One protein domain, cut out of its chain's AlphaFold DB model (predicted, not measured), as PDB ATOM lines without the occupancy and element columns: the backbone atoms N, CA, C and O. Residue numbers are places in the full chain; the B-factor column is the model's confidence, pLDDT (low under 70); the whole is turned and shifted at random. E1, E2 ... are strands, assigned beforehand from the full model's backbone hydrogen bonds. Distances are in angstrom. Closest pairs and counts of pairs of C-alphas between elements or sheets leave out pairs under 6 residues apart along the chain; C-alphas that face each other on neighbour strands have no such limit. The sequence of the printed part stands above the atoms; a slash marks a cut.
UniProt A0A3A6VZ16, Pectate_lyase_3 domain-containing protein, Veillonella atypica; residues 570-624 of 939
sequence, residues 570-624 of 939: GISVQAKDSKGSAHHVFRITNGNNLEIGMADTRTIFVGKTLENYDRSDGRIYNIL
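Overview. This is residues 570 to 624 of the 939 residues of the protein "Pectate_lyase_3 domain-containing protein" of Veillonella atypica (UniProt A0A3A6VZ16). A small three-stranded sheet and a separate two-stranded hairpin sit at opposite ends of a long link, residues 597 to 610. The sheet, order E1 - E2 - E3, is a meander, each strand the antiparallel neighbour of the one before; E4 and E5 form the hairpin. The 55 printed residues hold five named strands, E1 to E5 in chain order, and no named helix: all strand, though with 23 residues in named elements. The whole is loose, radius of gyration of the C-alphas 14.1 A, and flat, spanning 43 by 30 by 15 A.

Arrangement. Inner strand E2, residues 582 to 588, forms hairpins with E1, residues 572 to 576 (N 575 and O 583, 2.9 A), and E3, residues 594 to 596 (N 595 and O 587, 2.9 A). E4, residues 611 to 614, is apart from E3; it pairs antiparallel with E5, residues 619 to 622 (N 612 and O 621, 2.8 A).

Along the chain. E2 is 17.5 A long, E1 12.8 A. C-alpha 572 is at (137.473, 129.222, 100.656), C-alpha 622 at (126.840, 122.802, 123.351).

Size, cuts and confidence. The farthest C-alphas, Lys 579 and Asp 617, are 44.2 A apart. The printed part has no cut. Residues 606 to 609, 616 and 621 to 624 have pLDDT under 70.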
ATOM      1  N   GLY A 570     132.606 134.275  99.450       80.69
ATOM      2  CA  GLY A 570     132.849 133.409  98.296       80.69
ATOM      3  C   GLY A 570     134.234 132.748  98.265       80.69
ATOM      4  O   GLY A 570     134.421 131.801  97.499       80.69
ATOM      5  N   ILE A 571     135.187 133.180  99.099       86.00
ATOM      6  CA  ILE A 571     136.552 132.635  99.142       86.00
ATOM      7  C   ILE A 571     136.665 131.521 100.190       86.00
ATOM      8  O   ILE A 571     136.205 131.652 101.322       86.00
ATOM      9  N   SER A 572     137.296 130.408  99.809       85.38
ATOM     10  CA  SER A 572     137.473 129.222 100.656       85.38
ATOM     11  C   SER A 572     138.916 129.003 101.087       85.38
ATOM     12  O   SER A 572     139.812 129.078 100.244       85.38
ATOM     13  N   VAL A 573     139.122 128.546 102.322       86.56
ATOM     14  CA  VAL A 573     140.342 127.805 102.672       86.56
ATOM     15  C   VAL A 573     140.256 126.416 102.040       86.56
ATOM     16  O   VAL A 573     139.222 125.752 102.133       86.56
ATOM     17  N   GLN A 574     141.332 125.985 101.380       85.88
ATOM     18  CA  GLN A 574     141.413 124.686 100.708       85.88
ATOM     19  C   GLN A 574     142.541 123.832 101.288       85.88
ATOM     20  O   GLN A 574     143.608 124.344 101.617       85.88
ATOM     21  N   ALA A 575     142.315 122.523 101.359       81.75
ATOM     22  CA  ALA A 575     143.318 121.521 101.705       81.75
ATOM     23  C   ALA A 575     143.444 120.506 100.567       81.75
ATOM     24  O   ALA A 575     142.508 120.319  99.791       81.75
ATOM     25  N   LYS A 576     144.597 119.843 100.456       82.44
ATOM     26  CA  LYS A 576     144.786 118.766  99.480       82.44
ATOM     27  C   LYS A 576     144.470 117.406 100.092       82.44
ATOM     28  O   LYS A 576     144.854 117.145 101.229       82.44
ATOM     29  N   ASP A 577     143.810 116.542  99.327       80.81
ATOM     30  CA  ASP A 577     143.681 115.127  99.679       80.81
ATOM     31  C   ASP A 577     145.007 114.366  99.479       80.81
ATOM     32  O   ASP A 577     146.002 114.900  98.978       80.81
ATOM     33  N   SER A 578     145.018 113.081  99.839       81.69
ATOM     34  CA  SER A 578     146.179 112.193  99.676       81.69
ATOM     35  C   SER A 578     146.596 111.937  98.219       81.69
ATOM     36  O   SER A 578     147.636 111.323  97.989       81.69
ATOM     37  N   LYS A 579     145.813 112.400  97.235       81.19
ATOM     38  CA  LYS A 579     146.111 112.343  95.795       81.19
ATOM     39  C   LYS A 579     146.536 113.709  95.236       81.19
ATOM     40  O   LYS A 579     146.882 113.800  94.063       81.19
ATOM     41  N   GLY A 580     146.543 114.757  96.064       79.00
ATOM     42  CA  GLY A 580     146.935 116.116  95.698       79.00
ATOM     43  C   GLY A 580     145.807 117.000  95.151       79.00
ATOM     44  O   GLY A 580     146.085 118.155  94.812       79.00
ATOM     45  N   SER A 581     144.566 116.503  95.085       82.00
ATOM     46  CA  SER A 581     143.392 117.284  94.658       82.00
ATOM     47  C   SER A 581     143.016 118.289  95.740       82.00
ATOM     48  O   SER A 581     143.023 117.937  96.917       82.00
ATOM     49  N   ALA A 582     142.694 119.530  95.367       85.25
ATOM     50  CA  ALA A 582     142.300 120.568  96.319       85.25
ATOM     51  C   ALA A 582     140.791 120.523  96.614       85.25
ATOM     52  O   ALA A 582     139.983 120.476  95.690       85.25
ATOM     53  N   HIS A 583     140.439 120.592  97.898       84.12
ATOM     54  CA  HIS A 583     139.078 120.509  98.435       84.12
ATOM     55  C   HIS A 583     138.805 121.672  99.393       84.12
ATOM     56  O   HIS A 583     139.699 122.086 100.133       84.12
ATOM     57  N   HIS A 584     137.580 122.199  99.414       84.75
ATOM     58  CA  HIS A 584     137.160 123.234 100.360       84.75
ATOM     59  C   HIS A 584     137.113 122.675 101.789       84.75
ATOM     60  O   HIS A 584     136.420 121.696 102.059       84.75
ATOM     61  N   VAL A 585     137.809 123.336 102.718       82.62
ATOM     62  CA  VAL A 585     137.716 123.042 104.157       82.62
ATOM     63  C   VAL A 585     136.567 123.842 104.757       82.62
ATOM     64  O   VAL A 585     135.652 123.259 105.326       82.62
ATOM     65  N   PHE A 586     136.580 125.166 104.577       87.75
ATOM     66  CA  PHE A 586     135.462 126.044 104.918       87.75
ATOM     67  C   PHE A 586     135.461 127.330 104.078       87.75
ATOM     68  O   PHE A 586     136.499 127.741 103.545       87.75
ATOM     69  N   ARG A 587     134.291 127.970 103.969       87.00
ATOM     70  CA  ARG A 587     134.101 129.303 103.372       87.00
ATOM     71  C   ARG A 587     132.884 130.016 103.956       87.00
ATOM     72  O   ARG A 587     131.947 129.361 104.402       87.00
ATOM     73  N   ILE A 588     132.863 131.343 103.859       87.56
ATOM     74  CA  ILE A 588     131.627 132.128 103.982       87.56
ATOM     75  C   ILE A 588     131.074 132.344 102.573       87.56
ATOM     76  O   ILE A 588     131.800 132.800 101.689       87.56
ATOM     77  N   THR A 589     129.814 131.993 102.321       84.75
ATOM     78  CA  THR A 589     129.176 132.211 101.015       84.75
ATOM     79  C   THR A 589     128.784 133.676 100.823       84.75
ATOM     80  O   THR A 589     128.713 134.458 101.768       84.75
ATOM     81  N   ASN A 590     128.430 134.057  99.593       87.25
ATOM     82  CA  ASN A 590     127.857 135.381  99.320       87.25
ATOM     83  C   ASN A 590     126.494 135.610 100.009       87.25
ATOM     84  O   ASN A 590     126.052 136.752 100.087       87.25
ATOM     85  N   GLY A 591     125.850 134.553 100.521       85.88
ATOM     86  CA  GLY A 591     124.658 134.622 101.372       85.88
ATOM     87  C   GLY A 591     124.959 134.768 102.871       85.88
ATOM     88  O   GLY A 591     124.030 134.712 103.665       85.88
ATOM     89  N   ASN A 592     126.230 134.949 103.259       83.69
ATOM     90  CA  ASN A 592     126.729 134.968 104.643       83.69
ATOM     91  C   ASN A 592     126.591 133.631 105.407       83.69
ATOM     92  O   ASN A 592     126.703 133.610 106.631       83.69
ATOM     93  N   ASN A 593     126.408 132.511 104.699       83.12
ATOM     94  CA  ASN A 593     126.364 131.173 105.299       83.12
ATOM     95  C   ASN A 593     127.786 130.607 105.462       83.12
ATOM     96  O   ASN A 593     128.595 130.708 104.539       83.12
ATOM     97  N   LEU A 594     128.091 129.984 106.605       85.62
ATOM     98  CA  LEU A 594     129.326 129.215 106.801       85.62
ATOM     99  C   LEU A 594     129.139 127.793 106.257       85.62
ATOM    100  O   LEU A 594     128.386 127.002 106.818       85.62
ATOM    101  N   GLU A 595     129.853 127.461 105.185       85.62
ATOM    102  CA  GLU A 595     129.924 126.105 104.636       85.62
ATOM    103  C   GLU A 595     131.234 125.432 105.062       85.62
ATOM    104  O   GLU A 595     132.297 126.056 105.004       85.62
ATOM    105  N   ILE A 596     131.170 124.155 105.464       84.69
ATOM    106  CA  ILE A 596     132.324 123.353 105.904       84.69
ATOM    107  C   ILE A 596     132.319 121.993 105.181       84.69
ATOM    108  O   ILE A 596     131.400 121.192 105.357       84.69
ATOM    109  N   GLY A 597     133.374 121.718 104.408       79.12
ATOM    110  CA  GLY A 597     133.550 120.512 103.585       79.12
ATOM    111  C   GLY A 597     132.933 120.564 102.178       79.12
ATOM    112  O   GLY A 597     132.369 121.574 101.757       79.12
ATOM    113  N   MET A 598     133.045 119.449 101.443       79.19
ATOM    114  CA  MET A 598     132.473 119.254 100.100       79.19
ATOM    115  C   MET A 598     131.725 117.918  99.993       79.19
ATOM    116  O   MET A 598     131.949 117.004 100.776       79.19
ATOM    117  N   ALA A 599     130.855 117.775  98.988       77.12
ATOM    118  CA  ALA A 599     130.050 116.564  98.788       77.12
ATOM    119  C   ALA A 599     130.869 115.294  98.459       77.12
ATOM    120  O   ALA A 599     130.374 114.181  98.632       77.12
ATOM    121  N   ASP A 600     132.103 115.448  97.979       78.38
ATOM    122  CA  ASP A 600     133.044 114.386  97.614       78.38
ATOM    123  C   ASP A 600     134.113 114.107  98.690       78.38
ATOM    124  O   ASP A 600     134.898 113.166  98.547       78.38
ATOM    125  N   THR A 601     134.118 114.856  99.801       76.31
ATOM    126  CA  THR A 601     135.018 114.634 100.942       76.31
ATOM    127  C   THR A 601     134.260 114.462 102.255       76.31
ATOM    128  O   THR A 601     133.338 115.193 102.596       76.31
ATOM    129  N   ARG A 602     134.660 113.463 103.047       78.56
ATOM    130  CA  ARG A 602     134.025 113.185 104.338       78.56
ATOM    131  C   ARG A 602     134.514 114.170 105.405       78.56
ATOM    132  O   ARG A 602     135.586 113.967 105.973       78.56
ATOM    133  N   THR A 603     133.699 115.164 105.744       78.69
ATOM    134  CA  THR A 603     133.931 116.035 106.908       78.69
ATOM    135  C   THR A 603     133.807 115.241 108.212       78.69
ATOM    136  O   THR A 603     132.813 114.549 108.439       78.69
ATOM    137  N   ILE A 604     134.809 115.342 109.090       76.00
ATOM    138  CA  ILE A 604     134.787 114.776 110.445       76.00
ATOM    139  C   ILE A 604     135.295 115.848 111.411       76.00
ATOM    140  O   ILE A 604     136.445 116.268 111.316       76.00
ATOM    141  N   PHE A 605     134.455 116.262 112.357       75.00
ATOM    142  CA  PHE A 605     134.873 117.114 113.472       75.00
ATOM    143  C   PHE A 605     135.461 116.232 114.578       75.00
ATOM    144  O   PHE A 605     134.819 115.277 115.017       75.00
ATOM    145  N   VAL A 606     136.687 116.530 115.013       68.25
ATOM    146  CA  VAL A 606     137.409 115.758 116.036       68.25
ATOM    147  C   VAL A 606     137.722 116.675 117.217       68.25
ATOM    148  O   VAL A 606     138.559 117.565 117.114       68.25
ATOM    149  N   GLY A 607     137.039 116.454 118.338       65.25
ATOM    150  CA  GLY A 607     137.150 117.249 119.562       65.25
ATOM    151  C   GLY A 607     136.424 116.569 120.726       65.25
ATOM    152  O   GLY A 607     135.744 115.561 120.526       65.25
ATOM    153  N   LYS A 608     136.585 117.085 121.953       64.25
ATOM    154  CA  LYS A 608     135.851 116.571 123.131       64.25
ATOM    155  C   LYS A 608     134.392 117.034 123.158       64.25
ATOM    156  O   LYS A 608     133.534 116.271 123.583       64.25
ATOM    157  N   THR A 609     134.149 118.256 122.697       63.09
ATOM    158  CA  THR A 609     132.847 118.908 122.564       63.09
ATOM    159  C   THR A 609     132.812 119.676 121.241       63.09
ATOM    160  O   THR A 609     133.856 119.945 120.639       63.09
ATOM    161  N   LEU A 610     131.608 119.991 120.768       75.25
ATOM    162  CA  LEU A 610     131.356 120.925 119.675       75.25
ATOM    163  C   LEU A 610     130.378 121.967 120.220       75.25
ATOM    164  O   LEU A 610     129.359 121.607 120.801       75.25
ATOM    165  N   GLU A 611     130.706 123.246 120.093       75.94
ATOM    166  CA  GLU A 611     130.068 124.326 120.851       75.94
ATOM    167  C   GLU A 611     129.802 125.536 119.941       75.94
ATOM    168  O   GLU A 611     130.624 125.883 119.094       75.94
ATOM    169  N   ASN A 612     128.638 126.163 120.108       76.12
ATOM    170  CA  ASN A 612     128.216 127.385 119.432       76.12
ATOM    171  C   ASN A 612     128.285 128.556 120.416       76.12
ATOM    172  O   ASN A 612     127.639 128.517 121.461       76.12
ATOM    173  N   TYR A 613     129.019 129.610 120.075       74.81
ATOM    174  CA  TYR A 613     129.038 130.844 120.856       74.81
ATOM    175  C   TYR A 613     128.025 131.839 120.287       74.81
ATOM    176  O   TYR A 613     128.186 132.303 119.155       74.81
ATOM    177  N   ASP A 614     127.009 132.198 121.072       71.38
ATOM    178  CA  ASP A 614     126.102 133.281 120.711       71.38
ATOM    179  C   ASP A 614     126.679 134.618 121.198       71.38
ATOM    180  O   ASP A 614     126.848 134.890 122.389       71.38
ATOM    181  N   ARG A 615     127.010 135.481 120.238       70.75
ATOM    182  CA  ARG A 615     127.588 136.800 120.510       70.75
ATOM    183  C   ARG A 615     126.561 137.791 121.076       70.75
ATOM    184  O   ARG A 615     126.975 138.818 121.611       70.75
ATOM    185  N   SER A 616     125.261 137.531 120.932       63.31
ATOM    186  CA  SER A 616     124.194 138.444 121.363       63.31
ATOM    187  C   SER A 616     123.953 138.422 122.875       63.31
ATOM    188  O   SER A 616     123.647 139.467 123.447       63.31
ATOM    189  N   ASP A 617     124.158 137.273 123.529       76.25
ATOM    190  CA  ASP A 617     124.068 137.108 124.986       76.25
ATOM    191  C   ASP A 617     125.420 136.789 125.660       76.25
ATOM    192  O   ASP A 617     125.523 136.815 126.890       76.25
ATOM    193  N   GLY A 618     126.465 136.526 124.865       76.81
ATOM    194  CA  GLY A 618     127.817 136.231 125.333       76.81
ATOM    195  C   GLY A 618     127.985 134.820 125.899       76.81
ATOM    196  O   GLY A 618     128.907 134.596 126.688       76.81
ATOM    197  N   ARG A 619     127.104 133.872 125.551       73.00
ATOM    198  CA  ARG A 619     127.107 132.506 126.091       73.00
ATOM    199  C   ARG A 619     127.576 131.471 125.077       73.00
ATOM    200  O   ARG A 619     127.400 131.606 123.869       73.00
ATOM    201  N   ILE A 620     128.164 130.399 125.599       70.19
ATOM    202  CA  ILE A 620     128.525 129.206 124.833       70.19
ATOM    203  C   ILE A 620     127.460 128.133 125.080       70.19
ATOM    204  O   ILE A 620     127.104 127.849 126.224       70.19
ATOM    205  N   TYR A 621     126.967 127.544 123.997       67.81
ATOM    206  CA  TYR A 621     125.965 126.488 123.959       67.81
ATOM    207  C   TYR A 621     126.578 125.224 123.352       67.81
ATOM    208  O   TYR A 621     127.165 125.285 122.274       67.81
ATOM    209  N   ASN A 622     126.404 124.056 123.972       64.81
ATOM    210  CA  ASN A 622     126.840 122.802 123.351       64.81
ATOM    211  C   ASN A 622     125.999 122.527 122.091       64.81
ATOM    212  O   ASN A 622     124.769 122.453 122.162       64.81
ATOM    213  N   ILE A 623     126.652 122.327 120.945       65.19
ATOM    214  CA  ILE A 623     126.012 121.774 119.749       65.19
ATOM    215  C   ILE A 623     125.841 120.280 120.017       65.19
ATOM    216  O   ILE A 623     126.821 119.540 120.022       65.19
ATOM    217  N   LEU A 624     124.598 119.855 120.260       59.34
ATOM    218  CA  LEU A 624     124.249 118.482 120.635       59.34
ATOM    219  C   LEU A 624     124.861 117.454 119.672       59.34
ATOM    220  O   LEU A 624     124.362 117.235 118.566       59.34
TER     221      LEU A 624